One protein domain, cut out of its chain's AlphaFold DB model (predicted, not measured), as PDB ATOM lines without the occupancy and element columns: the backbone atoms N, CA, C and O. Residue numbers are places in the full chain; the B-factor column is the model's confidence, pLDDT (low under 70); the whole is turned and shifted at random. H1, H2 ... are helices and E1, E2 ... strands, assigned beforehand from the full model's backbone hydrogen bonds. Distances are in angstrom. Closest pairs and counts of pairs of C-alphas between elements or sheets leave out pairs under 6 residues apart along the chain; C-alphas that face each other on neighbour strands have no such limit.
ATOM      1  N   VAL A   9     198.604 242.103 165.312       97.56
ATOM      2  CA  VAL A   9     197.603 242.795 166.128       97.56
ATOM      3  C   VAL A   9     198.304 243.510 167.262       97.56
ATOM      4  O   VAL A   9     199.088 242.911 167.996       97.56
ATOM      5  N   LYS A  10     198.026 244.803 167.396       97.88
ATOM      6  CA  LYS A  10     198.357 245.557 168.596       97.88
ATOM      7  C   LYS A  10     197.175 245.468 169.545       97.88
ATOM      8  O   LYS A  10     196.085 245.933 169.213       97.88
ATOM      9  N   PHE A  11     197.393 244.845 170.693       97.56
ATOM     10  CA  PHE A  11     196.343 244.608 171.671       97.56
ATOM     11  C   PHE A  11     196.039 245.878 172.461       97.56
ATOM     12  O   PHE A  11     196.937 246.535 173.001       97.56
ATOM     13  N   GLY A  12     194.756 246.223 172.479       98.00
ATOM     14  CA  GLY A  12     194.227 247.362 173.204       98.00
ATOM     15  C   GLY A  12     194.090 247.078 174.698       98.00
ATOM     16  O   GLY A  12     193.986 245.932 175.137       98.00
ATOM     17  N   GLN A  13     194.127 248.138 175.497       98.31
ATOM     18  CA  GLN A  13     194.032 248.032 176.947       98.31
ATOM     19  C   GLN A  13     192.636 247.575 177.393       98.31
ATOM     20  O   GLN A  13     192.540 246.775 178.325       98.31
ATOM     21  N   GLU A  14     191.566 248.065 176.759       97.94
ATOM     22  CA  GLU A  14     190.193 247.696 177.125       97.94
ATOM     23  C   GLU A  14     189.940 246.215 176.849       97.94
ATOM     24  O   GLU A  14     189.421 245.510 177.719       97.94
ATOM     25  N   TRP A  15     190.372 245.729 175.681       97.69
ATOM     26  CA  TRP A  15     190.306 244.311 175.347       97.69
ATOM     27  C   TRP A  15     191.063 243.452 176.365       97.69
ATOM     28  O   TRP A  15     190.493 242.526 176.938       97.69
ATOM     29  N   CYS A  16     192.326 243.785 176.641       96.69
ATOM     30  CA  CYS A  16     193.161 243.010 177.559       96.69
ATOM     31  C   CYS A  16     192.567 242.907 178.967       96.69
ATOM     32  O   CYS A  16     192.598 241.831 179.554       96.69
ATOM     33  N   ILE A  17     191.999 243.992 179.500       97.19
ATOM     34  CA  ILE A  17     191.347 243.971 180.819       97.19
ATOM     35  C   ILE A  17     190.080 243.108 180.781       97.19
ATOM     36  O   ILE A  17     189.820 242.349 181.710       97.19
ATOM     37  N   GLN A  18     189.277 243.215 179.720       97.38
ATOM     38  CA  GLN A  18     188.020 242.473 179.608       97.38
ATOM     39  C   GLN A  18     188.225 240.957 179.457       97.38
ATOM     40  O   GLN A  18     187.379 240.191 179.918       97.38
ATOM     41  N   TYR A  19     189.307 240.533 178.799       94.50
ATOM     42  CA  TYR A  19     189.605 239.125 178.515       94.50
ATOM     43  C   TYR A  19     190.741 238.550 179.375       94.50
ATOM     44  O   TYR A  19     191.245 237.483 179.044       94.50
ATOM     45  N   GLU A  20     191.122 239.228 180.466       93.69
ATOM     46  CA  GLU A  20     192.135 238.761 181.433       93.69
ATOM     47  C   GLU A  20     193.498 238.446 180.775       93.69
ATOM     48  O   GLU A  20     194.150 237.446 181.060       93.69
ATOM     49  N   ARG A  21     193.920 239.321 179.852       91.81
ATOM     50  CA  ARG A  21     195.182 239.251 179.092       91.81
ATOM     51  C   ARG A  21     196.032 240.497 179.298       91.81
ATOM     52  O   ARG A  21     196.446 241.152 178.335       91.81
ATOM     53  N   GLU A  22     196.258 240.891 180.555       95.00
ATOM     54  CA  GLU A  22     197.043 242.098 180.850       95.00
ATOM     55  C   GLU A  22     198.496 242.004 180.360       95.00
ATOM     56  O   GLU A  22     199.125 243.034 180.104       95.00
ATOM     57  N   ASP A  23     199.005 240.786 180.160       92.88
ATOM     58  CA  ASP A  23     200.303 240.498 179.550       92.88
ATOM     59  C   ASP A  23     200.443 241.113 178.149       92.88
ATOM     60  O   ASP A  23     201.537 241.537 177.770       92.88
ATOM     61  N   LEU A  24     199.341 241.240 177.404       94.00
ATOM     62  CA  LEU A  24     199.336 241.742 176.030       94.00
ATOM     63  C   LEU A  24     199.104 243.254 175.910       94.00
ATOM     64  O   LEU A  24     199.172 243.776 174.797       94.00
ATOM     65  N   ILE A  25     198.875 243.988 177.005       96.62
ATOM     66  CA  ILE A  25     198.526 245.419 176.939       96.62
ATOM     67  C   ILE A  25     199.566 246.208 176.127       96.62
ATOM     68  O   ILE A  25     200.748 246.255 176.473       96.62
ATOM     69  N   ASN A  26     199.103 246.879 175.065       94.38
ATOM     70  CA  ASN A  26     199.907 247.667 174.122       94.38
ATOM     71  C   ASN A  26     200.989 246.882 173.360       94.38
ATOM     72  O   ASN A  26     201.812 247.494 172.669       94.38
ATOM     73  N   GLN A  27     201.002 245.551 173.448       96.56
ATOM     74  CA  GLN A  27     201.925 244.725 172.686       96.56
ATOM     75  C   GLN A  27     201.425 244.540 171.258       96.56
ATOM     76  O   GLN A  27     200.249 244.268 171.019       96.56
ATOM     77  N   THR A  28     202.348 244.638 170.302       97.50
ATOM     78  CA  THR A  28     202.109 244.224 168.918       97.50
ATOM     79  C   THR A  28     202.595 242.797 168.746       97.50
ATOM     80  O   THR A  28     203.801 242.545 168.753       97.50
ATOM     81  N   VAL A  29     201.662 241.869 168.560       96.00
ATOM     82  CA  VAL A  29     201.960 240.453 168.348       96.00
ATOM     83  C   VAL A  29     201.795 240.124 166.875       96.00
ATOM     84  O   VAL A  29     200.763 240.403 166.261       96.00
ATOM     85  N   LYS A  30     202.833 239.520 166.301       96.00
ATOM     86  CA  LYS A  30     202.808 239.045 164.922       96.00
ATOM     87  C   LYS A  30     201.992 237.766 164.836       96.00
ATOM     88  O   LYS A  30     202.277 236.817 165.566       96.00
ATOM     89  N   LEU A  31     201.015 237.735 163.933       96.75
ATOM     90  CA  LEU A  31     200.231 236.532 163.704       96.75
ATOM     91  C   LEU A  31     201.090 235.504 162.971       96.75
ATOM     92  O   LEU A  31     201.804 235.825 162.016       96.75
ATOM     93  N   THR A  32     201.005 234.260 163.417       96.00
ATOM     94  CA  THR A  32     201.698 233.116 162.822       96.00
ATOM     95  C   THR A  32     200.682 232.040 162.438       96.00
ATOM     96  O   THR A  32     199.553 232.066 162.938       96.00
ATOM     97  N   PRO A  33     201.042 231.115 161.528       96.38
ATOM     98  CA  PRO A  33     200.159 230.011 161.187       96.38
ATOM     99  C   PRO A  33     199.975 229.105 162.402       96.38
ATOM    100  O   PRO A  33     200.947 228.558 162.922       96.38
ATOM    101  N   GLN A  34     198.727 228.956 162.825       95.50
ATOM    102  CA  GLN A  34     198.282 228.009 163.841       95.50
ATOM    103  C   GLN A  34     197.418 226.937 163.172       95.50
ATOM    104  O   GLN A  34     196.798 227.203 162.142       95.50
ATOM    105  N   TYR A  35     197.391 225.728 163.728       93.38
ATOM    106  CA  TYR A  35     196.718 224.576 163.125       93.38
ATOM    107  C   TYR A  35     195.669 224.036 164.085       93.38
ATOM    108  O   TYR A  35     195.963 223.799 165.252       93.38
ATOM    109  N   PHE A  36     194.451 223.868 163.584       92.44
ATOM    110  CA  PHE A  36     193.304 223.426 164.369       92.44
ATOM    111  C   PHE A  36     192.627 222.257 163.674       92.44
ATOM    112  O   PHE A  36     192.561 222.226 162.445       92.44
ATOM    113  N   GLU A  37     192.110 221.314 164.454       91.62
ATOM    114  CA  GLU A  37     191.287 220.235 163.920       91.62
ATOM    115  C   GLU A  37     189.943 220.799 163.435       91.62
ATOM    116  O   GLU A  37     189.242 221.506 164.161       91.62
ATOM    117  N   GLU A  38     189.585 220.491 162.193       91.00
ATOM    118  CA  GLU A  38     188.283 220.768 161.603       91.00
ATOM    119  C   GLU A  38     187.614 219.442 161.229       91.00
ATOM    120  O   GLU A  38     188.246 218.548 160.665       91.00
ATOM    121  N   ASP A  39     186.322 219.325 161.536       92.75
ATOM    122  CA  ASP A  39     185.482 218.190 161.163       92.75
ATOM    123  C   ASP A  39     184.439 218.641 160.133       92.75
ATOM    124  O   ASP A  39     183.654 219.563 160.374       92.75
ATOM    125  N   ASN A  40     184.416 217.979 158.976       92.00
ATOM    126  CA  ASN A  40     183.409 218.210 157.935       92.00
ATOM    127  C   ASN A  40     182.238 217.204 157.975       92.00
ATOM    128  O   ASN A  40     181.405 217.195 157.067       92.00
ATOM    129  N   GLY A  41     182.185 216.347 158.996       92.94
ATOM    130  CA  GLY A  41     181.206 215.278 159.186       92.94
ATOM    131  C   GLY A  41     181.578 213.940 158.535       92.94
ATOM    132  O   GLY A  41     180.830 212.973 158.692       92.94
ATOM    133  N   LEU A  42     182.694 213.861 157.799       94.81
ATOM    134  CA  LEU A  42     183.217 212.620 157.206       94.81
ATOM    135  C   LEU A  42     184.571 212.221 157.792       94.81
ATOM    136  O   LEU A  42     184.818 211.035 158.010       94.81
ATOM    137  N   TYR A  43     185.453 213.194 157.994       91.50
ATOM    138  CA  TYR A  43     186.774 213.005 158.576       91.50
ATOM    139  C   TYR A  43     187.254 214.309 159.208       91.50
ATOM    140  O   TYR A  43     186.860 215.400 158.784       91.50
ATOM    141  N   THR A  44     188.147 214.175 160.185       93.00
ATOM    142  CA  THR A  44     188.869 215.301 160.766       93.00
ATOM    143  C   THR A  44     190.139 215.583 159.971       93.00
ATOM    144  O   THR A  44     190.759 214.679 159.398       93.00
ATOM    145  N   PHE A  45     190.512 216.853 159.882       90.69
ATOM    146  CA  PHE A  45     191.751 217.294 159.250       90.69
ATOM    147  C   PHE A  45     192.262 218.558 159.934       90.69
ATOM    148  O   PHE A  45     191.486 219.335 160.478       90.69
ATOM    149  N   GLU A  46     193.572 218.788 159.894       92.12
ATOM    150  CA  GLU A  46     194.126 220.054 160.365       92.12
ATOM    151  C   GLU A  46     193.908 221.158 159.328       92.12
ATOM    152  O   GLU A  46     194.162 220.981 158.131       92.12
ATOM    153  N   ARG A  47     193.504 222.337 159.795       92.00
ATOM    154  CA  ARG A  47     193.439 223.556 158.994       92.00
ATOM    155  C   ARG A  47     194.294 224.653 159.599       92.00
ATOM    156  O   ARG A  47     194.260 224.909 160.798       92.00
ATOM    157  N   GLU A  48     195.023 225.338 158.724       93.75
ATOM    158  CA  GLU A  48     195.803 226.523 159.070       93.75
ATOM    159  C   GLU A  48     194.913 227.766 159.223       93.75
ATOM    160  O   GLU A  48     194.043 228.035 158.387       93.75
ATOM    161  N   CYS A  49     195.176 228.554 160.263       93.69
ATOM    162  CA  CYS A  49     194.561 229.849 160.518       93.69
ATOM    163  C   CYS A  49     195.580 230.814 161.151       93.69
ATOM    164  O   CYS A  49     196.374 230.386 161.992       93.69
ATOM    165  N   PRO A  50     195.528 232.126 160.844       95.44
ATOM    166  CA  PRO A  50     196.259 233.124 161.612       95.44
ATOM    167  C   PRO A  50     195.874 233.078 163.091       95.44
ATOM    168  O   PRO A  50     194.688 233.019 163.436       95.44
ATOM    169  N   GLY A  51     196.877 233.141 163.955       95.88
ATOM    170  CA  GLY A  51     196.688 233.137 165.397       95.88
ATOM    171  C   GLY A  51     197.951 233.534 166.145       95.88
ATOM    172  O   GLY A  51     198.939 233.974 165.544       95.88
ATOM    173  N   ILE A  52     197.907 233.374 167.459       94.75
ATOM    174  CA  ILE A  52     199.050 233.534 168.355       94.75
ATOM    175  C   ILE A  52     199.281 232.220 169.098       94.75
ATOM    176  O   ILE A  52     198.352 231.443 169.295       94.75
ATOM    177  N   TYR A  53     200.522 231.971 169.499       92.19
ATOM    178  CA  TYR A  53     200.836 230.877 170.409       92.19
ATOM    179  C   TYR A  53     201.011 231.452 171.809       92.19
ATOM    180  O   TYR A  53     201.930 232.250 172.040       92.19
ATOM    181  N   ASP A  54     200.125 231.070 172.718       86.31
ATOM    182  CA  ASP A  54     200.224 231.393 174.127       86.31
ATOM    183  C   ASP A  54     201.264 230.475 174.773       86.31
ATOM    184  O   ASP A  54     201.077 229.269 174.922       86.31
ATOM    185  N   LYS A  55     202.402 231.061 175.143       83.38
ATOM    186  CA  LYS A  55     203.499 230.311 175.756       83.38
ATOM    187  C   LYS A  55     203.221 229.914 177.200       83.38
ATOM    188  O   LYS A  55     203.881 228.998 177.672       83.38
ATOM    189  N   GLU A  56     202.341 230.622 177.901       83.88
ATOM    190  CA  GLU A  56     202.045 230.327 179.303       83.88
ATOM    191  C   GLU A  56     201.110 229.126 179.411       83.88
ATOM    192  O   GLU A  56     201.320 228.260 180.259       83.88
ATOM    193  N   ASN A  57     200.134 229.051 178.504       81.94
ATOM    194  CA  ASN A  57     199.172 227.952 178.442       81.94
ATOM    195  C   ASN A  57     199.606 226.814 177.501       81.94
ATOM    196  O   ASN A  57     198.981 225.762 177.499       81.94
ATOM    197  N   GLU A  58     200.686 227.009 176.735       89.06
ATOM    198  CA  GLU A  58     201.158 226.092 175.684       89.06
ATOM    199  C   GLU A  58     200.079 225.777 174.630       89.06
ATOM    200  O   GLU A  58     200.034 224.690 174.053       89.06
ATOM    201  N   GLU A  59     199.219 226.759 174.353       89.06
ATOM    202  CA  GLU A  59     198.065 226.615 173.469       89.06
ATOM    203  C   GLU A  59     198.100 227.615 172.311       89.06
ATOM    204  O   GLU A  59     198.607 228.736 172.406       89.06
ATOM    205  N   ALA A  60     197.557 227.188 171.174       92.94
ATOM    206  CA  ALA A  60     197.379 228.039 170.014       92.94
ATOM    207  C   ALA A  60     196.003 228.711 170.063       92.94
ATOM    208  O   ALA A  60     194.975 228.038 170.065       92.94
ATOM    209  N   ASP A  61     195.981 230.036 169.990       93.62
ATOM    210  CA  ASP A  61     194.756 230.816 169.890       93.62
ATOM    211  C   ASP A  61     194.569 231.315 168.464       93.62
ATOM    212  O   ASP A  61     195.340 232.131 167.947       93.62
ATOM    213  N   SER A  62     193.509 230.842 167.807       94.06
ATOM    214  CA  SER A  62     193.126 231.384 166.509       94.06
ATOM    215  C   SER A  62     192.651 232.825 166.675       94.06
ATOM    216  O   SER A  62     192.028 233.197 167.673       94.06
ATOM    217  N   ILE A  63     192.862 233.641 165.648       94.94
ATOM    218  CA  ILE A  63     192.402 235.029 165.664       94.94
ATOM    219  C   ILE A  63     190.873 235.142 165.828       94.94
ATOM    220  O   ILE A  63     190.369 236.119 166.380       94.94
ATOM    221  N   TYR A  64     190.140 234.112 165.395       93.44
ATOM    222  CA  TYR A  64     188.687 234.016 165.518       93.44
ATOM    223  C   TYR A  64     188.235 233.550 166.907       93.44
ATOM    224  O   TYR A  64     187.161 233.953 167.349       93.44
ATOM    225  N   HIS A  65     189.046 232.771 167.632       92.44
ATOM    226  CA  HIS A  65     188.796 232.480 169.048       92.44
ATOM    227  C   HIS A  65     188.935 233.751 169.889       92.44
ATOM    228  O   HIS A  65     188.047 234.061 170.687       92.44
ATOM    229  N   LEU A  66     189.988 234.535 169.632       94.06
ATOM    230  CA  LEU A  66     190.255 235.784 170.349       94.06
ATOM    231  C   LEU A  66     189.188 236.849 170.081       94.06
ATOM    232  O   LEU A  66     188.656 237.460 171.010       94.06
ATOM    233  N   PHE A  67     188.849 237.073 168.809       96.00
ATOM    234  CA  PHE A  67     188.060 238.244 168.418       96.00
ATOM    235  C   PHE A  67     186.637 237.941 167.938       96.00
ATOM    236  O   PHE A  67     185.859 238.872 167.709       96.00
ATOM    237  N   GLY A  68     186.267 236.663 167.839       94.19
ATOM    238  CA  GLY A  68     185.008 236.221 167.248       94.19
ATOM    239  C   GLY A  68     185.069 236.147 165.721       94.19
ATOM    240  O   GLY A  68     185.895 236.788 165.068       94.19
ATOM    241  N   ASN A  69     184.168 235.360 165.131       92.06
ATOM    242  CA  ASN A  69     184.165 235.076 163.689       92.06
ATOM    243  C   ASN A  69     183.964 236.330 162.824       92.06
ATOM    244  O   ASN A  69     184.394 236.355 161.672       92.06
ATOM    245  N   ASN A  70     183.321 237.370 163.366       94.44
ATOM    246  CA  ASN A  70     183.102 238.640 162.680       94.44
ATOM    247  C   ASN A  70     183.950 239.777 163.266       94.44
ATOM    248  O   ASN A  70     183.712 240.941 162.933       94.44
ATOM    249  N   PHE A  71     184.944 239.453 164.101       94.88
ATOM    250  CA  PHE A  71     185.765 240.420 164.834       94.88
ATOM    251  C   PHE A  71     184.948 241.349 165.741       94.88
ATOM    252  O   PHE A  71     185.354 242.478 166.021       94.88
ATOM    253  N   GLU A  72     183.786 240.894 166.208       95.06
ATOM    254  CA  GLU A  72     182.894 241.670 167.068       95.06
ATOM    255  C   GLU A  72     183.521 242.019 168.425       95.06
ATOM    256  O   GLU A  72     183.103 242.984 169.063       95.06
ATOM    257  N   LYS A  73     184.556 241.279 168.843       96.12
ATOM    258  CA  LYS A  73     185.319 241.531 170.070       96.12
ATOM    259  C   LYS A  73     186.624 242.291 169.819       96.12
ATOM    260  O   LYS A  73     187.423 242.377 170.733       96.12
ATOM    261  N   PHE A  74     186.887 242.825 168.624       95.38
ATOM    262  CA  PHE A  74     188.179 243.468 168.331       95.38
ATOM    263  C   PHE A  74     188.388 244.822 169.042       95.38
ATOM    264  O   PHE A  74     189.517 245.280 169.129       95.38
ATOM    265  N   MET A  75     187.329 245.421 169.604       96.06
ATOM    266  CA  MET A  75     187.377 246.560 170.543       96.06
ATOM    267  C   MET A  75     188.403 247.654 170.173       96.06
ATOM    268  O   MET A  75     188.294 248.243 169.098       96.06
ATOM    269  N   ASP A  76     189.354 247.941 171.067       97.94
ATOM    270  CA  ASP A  76     190.408 248.949 170.942       97.94
ATOM    271  C   ASP A  76     191.733 248.379 170.405       97.94
ATOM    272  O   ASP A  76     192.752 249.071 170.400       97.94
ATOM    273  N   CYS A  77     191.733 247.133 169.924       97.88
ATOM    274  CA  CYS A  77     192.875 246.566 169.222       97.88
ATOM    275  C   CYS A  77     193.068 247.235 167.851       97.88
ATOM    276  O   CYS A  77     192.132 247.731 167.217       97.88
ATOM    277  N   GLU A  78     194.298 247.195 167.344       97.81
ATOM    278  CA  GLU A  78     194.648 247.720 166.025       97.81
ATOM    279  C   GLU A  78     195.215 246.605 165.142       97.81
ATOM    280  O   GLU A  78     196.102 245.851 165.548       97.81
ATOM    281  N   LEU A  79     194.734 246.521 163.899       97.25
ATOM    282  CA  LEU A  79     195.328 245.652 162.886       97.25
ATOM    283  C   LEU A  79     196.497 246.382 162.225       97.25
ATOM    284  O   LEU A  79     196.306 247.409 161.569       97.25
ATOM    285  N   ILE A  80     197.693 245.820 162.346       97.81
ATOM    286  CA  ILE A  80     198.908 246.339 161.724       97.81
ATOM    287  C   ILE A  80     199.228 245.479 160.505       97.81
ATOM    288  O   ILE A  80     199.457 244.274 160.620       97.81
ATOM    289  N   LYS A  81     199.227 246.101 159.323       97.31
ATOM    290  CA  LYS A  81     199.444 245.389 158.063       97.31
ATOM    291  C   LYS A  81     200.882 244.918 157.909       97.31
ATOM    292  O   LYS A  81     201.815 245.704 158.075       97.31
ATOM    293  N   GLY A  82     201.030 243.641 157.570       96.50
ATOM    294  CA  GLY A  82     202.324 243.015 157.336       96.50
ATOM    295  C   GLY A  82     203.014 243.563 156.089       96.50
ATOM    296  O   GLY A  82     202.377 243.884 155.081       96.50
ATOM    297  N   THR A  83     204.339 243.634 156.144       97.44
ATOM    298  CA  THR A  83     205.188 243.892 154.975       97.44
ATOM    299  C   THR A  83     205.276 242.662 154.066       97.44
ATOM    300  O   THR A  83     204.856 241.557 154.420       97.44
ATOM    301  N   GLU A  84     205.862 242.819 152.879       97.44
ATOM    302  CA  GLU A  84     206.134 241.679 151.997       97.44
ATOM    303  C   GLU A  84     207.132 240.693 152.623       97.44
ATOM    304  O   GLU A  84     207.030 239.480 152.425       97.44
ATOM    305  N   GLU A  85     208.072 241.185 153.427       97.38
ATOM    306  CA  GLU A  85     208.981 240.365 154.226       97.38
ATOM    307  C   GLU A  85     208.220 239.560 155.287       97.38
ATOM    308  O   GLU A  85     208.502 238.375 155.480       97.38
ATOM    309  N   ASP A  86     207.209 240.157 155.924       96.75
ATOM    310  CA  ASP A  86     206.376 239.469 156.913       96.75
ATOM    311  C   ASP A  86     205.550 238.346 156.286       96.75
ATOM    312  O   ASP A  86     205.510 237.239 156.830       96.75
ATOM    313  N   LYS A  87     204.962 238.599 155.113       96.12
ATOM    314  CA  LYS A  87     204.225 237.597 154.328       96.12
ATOM    315  C   LYS A  87     205.122 236.431 153.926       96.12
ATOM    316  O   LYS A  87     204.731 235.272 154.074       96.12
ATOM    317  N   LYS A  88     206.345 236.718 153.463       97.38
ATOM    318  CA  LYS A  88     207.342 235.688 153.129       97.38
ATOM    319  C   LYS A  88     207.725 234.861 154.351       97.38
ATOM    320  O   LYS A  88     207.788 233.640 154.247       97.38
ATOM    321  N   ALA A  89     207.947 235.502 155.499       96.94
ATOM    322  CA  ALA A  89     208.264 234.801 156.741       96.94
ATOM    323  C   ALA A  89     207.117 233.875 157.174       96.94
ATOM    324  O   ALA A  89     207.362 232.719 157.505       96.94
ATOM    325  N   TYR A  90     205.870 234.344 157.096       97.06
ATOM    326  CA  TYR A  90     204.688 233.532 157.393       97.06
ATOM    327  C   TYR A  90     204.591 232.314 156.465       97.06
ATOM    328  O   TYR A  90     204.440 231.183 156.922       97.06
ATOM    329  N   GLN A  91     204.729 232.533 155.153       96.94
ATOM    330  CA  GLN A  91     204.674 231.454 154.165       96.94
ATOM    331  C   GLN A  91     205.816 230.447 154.346       96.94
ATOM    332  O   GLN A  91     205.617 229.254 154.123       96.94
ATOM    333  N   LYS A  92     206.993 230.912 154.779       97.44
ATOM    334  CA  LYS A  92     208.119 230.037 155.089       97.44
ATOM    335  C   LYS A  92     207.791 229.082 156.241       97.44
ATOM    336  O   LYS A  92     208.103 227.909 156.116       97.44
ATOM    337  N   ILE A  93     207.119 229.541 157.302       96.12
ATOM    338  CA  ILE A  93     206.720 228.671 158.427       96.12
ATOM    339  C   ILE A  93     205.812 227.532 157.939       96.12
ATOM    340  O   ILE A  93     206.008 226.381 158.318       96.12
ATOM    341  N   ILE A  94     204.848 227.838 157.063       95.75
ATOM    342  CA  ILE A  94     203.972 226.817 156.467       95.75
ATOM    343  C   ILE A  94     204.791 225.814 155.649       95.75
ATOM    344  O   ILE A  94     204.622 224.607 155.799       95.75
ATOM    345  N   GLN A  95     205.675 226.314 154.782       96.81
ATOM    346  CA  GLN A  95     206.485 225.469 153.908       96.81
ATOM    347  C   GLN A  95     207.421 224.555 154.708       96.81
ATOM    348  O   GLN A  95     207.524 223.373 154.397       96.81
ATOM    349  N   ASP A  96     208.047 225.084 155.762       96.38
ATOM    350  CA  ASP A  96     208.928 224.318 156.642       96.38
ATOM    351  C   ASP A  96     208.159 223.170 157.330       96.38
ATOM    352  O   ASP A  96     208.665 222.047 157.350       96.38
ATOM    353  N   LYS A  97     206.918 223.404 157.804       93.81
ATOM    354  CA  LYS A  97     206.063 222.348 158.393       93.81
ATOM    355  C   LYS A  97     205.732 221.251 157.372       93.81
ATOM    356  O   LYS A  97     205.884 220.071 157.668       93.81
ATOM    357  N   ILE A  98     205.341 221.629 156.152       93.75
ATOM    358  CA  ILE A  98     205.036 220.668 155.076       93.75
ATOM    359  C   ILE A  98     206.266 219.812 154.738       93.75
ATOM    360  O   ILE A  98     206.154 218.606 154.530       93.75
ATOM    361  N   GLU A  99     207.451 220.424 154.670       95.75
ATOM    362  CA  GLU A  99     208.698 219.706 154.394       95.75
ATOM    363  C   GLU A  99     209.100 218.758 155.529       95.75
ATOM    364  O   GLU A  99     209.656 217.691 155.263       95.75
ATOM    365  N   GLU A 100     208.840 219.132 156.781       95.25
ATOM    366  CA  GLU A 100     209.056 218.276 157.949       95.25
ATOM    367  C   GLU A 100     208.131 217.051 157.927       95.25
ATOM    368  O   GLU A 100     208.606 215.918 158.036       95.25
ATOM    369  N   GLU A 101     206.836 217.256 157.681       92.12
ATOM    370  CA  GLU A 101     205.863 216.167 157.543       92.12
ATOM    371  C   GLU A 101     206.215 215.234 156.380       92.12
ATOM    372  O   GLU A 101     206.216 214.011 156.538       92.12
ATOM    373  N   ALA A 102     206.575 215.788 155.217       93.25
ATOM    374  CA  ALA A 102     206.976 214.996 154.057       93.25
ATOM    375  C   ALA A 102     208.199 214.114 154.357       93.25
ATOM    376  O   ALA A 102     208.203 212.930 154.016       93.25
ATOM    377  N   LYS A 103     209.213 214.657 155.045       95.31
ATOM    378  CA  LYS A 103     210.392 213.886 155.475       95.31
ATOM    379  C   LYS A 103     210.011 212.760 156.432       95.31
ATOM    380  O   LYS A 103     210.479 211.640 156.244       95.31
ATOM    381  N   SER A 104     209.132 213.030 157.400       93.06
ATOM    382  CA  SER A 104     208.638 212.010 158.333       93.06
ATOM    383  C   SER A 104     207.964 210.844 157.595       93.06
ATOM    384  O   SER A 104     208.271 209.675 157.849       93.06
ATOM    385  N   TRP A 105     207.120 211.143 156.603       91.00
ATOM    386  CA  TRP A 105     206.475 210.121 155.775       91.00
ATOM    387  C   TRP A 105     207.457 209.340 154.899       91.00
ATOM    388  O   TRP A 105     207.321 208.121 154.767       91.00
ATOM    389  N   GLU A 106     208.465 209.998 154.322       93.19
ATOM    390  CA  GLU A 106     209.520 209.310 153.570       93.19
ATOM    391  C   GLU A 106     210.324 208.344 154.449       93.19
ATOM    392  O   GLU A 106     210.663 207.241 154.008       93.19
ATOM    393  N   GLU A 107     210.649 208.747 155.677       93.25
ATOM    394  CA  GLU A 107     211.354 207.907 156.647       93.25
ATOM    395  C   GLU A 107     210.502 206.706 157.065       93.25
ATOM    396  O   GLU A 107     210.982 205.569 157.022       93.25
ATOM    397  N   PHE A 108     209.221 206.933 157.368       92.50
ATOM    398  CA  PHE A 108     208.268 205.867 157.671       92.50
ATOM    399  C   PHE A 108     208.133 204.871 156.509       92.50
ATOM    400  O   PHE A 108     208.176 203.657 156.723       92.50
ATOM    401  N   ALA A 109     208.015 205.355 155.270       92.06
ATOM    402  CA  ALA A 109     207.924 204.495 154.094       92.06
ATOM    403  C   ALA A 109     209.197 203.650 153.912       92.06
ATOM    404  O   ALA A 109     209.110 202.435 153.734       92.06
ATOM    405  N   LYS A 110     210.389 204.253 154.025       91.62
ATOM    406  CA  LYS A 110     211.677 203.536 153.921       91.62
ATOM    407  C   LYS A 110     211.841 202.467 155.004       91.62
ATOM    408  O   LYS A 110     212.376 201.396 154.717       91.62
ATOM    409  N   ALA A 111     211.383 202.737 156.226       89.19
ATOM    410  CA  ALA A 111     211.441 201.780 157.329       89.19
ATOM    411  C   ALA A 111     210.549 200.548 157.091       89.19
ATOM    412  O   ALA A 111     210.926 199.444 157.470       89.19
ATOM    413  N   ASN A 112     209.405 200.723 156.421       81.00
ATOM    414  CA  ASN A 112     208.414 199.660 156.224       81.00
ATOM    415  C   ASN A 112     208.504 198.936 154.868       81.00
ATOM    416  O   ASN A 112     207.845 197.920 154.685       81.00
ATOM    417  N   ILE A 113     209.336 199.409 153.934       72.06
ATOM    418  CA  ILE A 113     209.617 198.718 152.657       72.06
ATOM    419  C   ILE A 113     210.623 197.557 152.832       72.06
ATOM    420  O   ILE A 113     210.703 196.683 151.979       72.06
ATOM    421  N   ASN A 114     211.370 197.498 153.943       57.72
ATOM    422  CA  ASN A 114     212.382 196.459 154.208       57.72
ATOM    423  C   ASN A 114     211.886 195.309 155.117       57.72
ATOM    424  O   ASN A 114     212.704 194.659 155.769       57.72
TER     425      ASN A 114
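Overview. This is residues 9 to 114 of the 116 residues of an uncharacterized protein of Bacillus sp. M6-12 (UniProt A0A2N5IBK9). A long helix, H3, reaches out as an arm from a small body, and residues 95 to 114 stick out free. The body holds a strongly twisted sheet, the meander E2 E3 E4, each strand the antiparallel neighbour of the one before, and an end of short elements and loops with H1, E1, H2 and E5. The printed part has 106 residues, with three named helices and five named strands in the order H1 E1 E2 E3 E4 H2 E5 H3, class mixed. The whole is loose, radius of gyration of the C-alphas 17.5 A, spanning 60 by 36 by 25 A.

Along the chain. H1, residues 13 to 18, begins at C-alpha 13 (194.032, 248.032, 176.947). E1, residues 28 to 30, runs on into E2, residues 32 to 39, 22.1 A long, at 62 degrees. E3, residues 44 to 54, 23.8 A long, bends by 90 degrees at residue 50. E4 is residues 59 to 62, H2 63 to 67 and E5 78 to 80. H3, residues 84 to 112, 42.3 A long, ends at C-alpha 112 (208.414, 199.660, 156.224).

Arrangement. E2 and E3 form a hairpin, with N 34 and O 49 2.9 A apart, within hydrogen-bond range. E3 and E4 form another, with N 52 and O 61 at 2.9 A. H2 is at the sheet's level, height over the sheet 0.5 A; the closest C-alphas of E3 and H2 are Gly 51 and Ile 63, 4.7 A. H3 only grazes the sheet, with residues 86 to 94; the closest C-alphas of E2 and H3 are Thr 32 and Tyr 90, 6.2 A. E1 and E5, which pair with no named strand, are near each other. H1 is apart from E1 and H2. In H1, H2 and H3 every O i to N i+4 pair is within hydrogen-bond range.

Size, cuts and confidence. The C-alphas farthest apart, Glu 14 and Asn 114, are 60.4 A apart. The printed part has no cut and no long link. Residue 114 alone has pLDDT under 70.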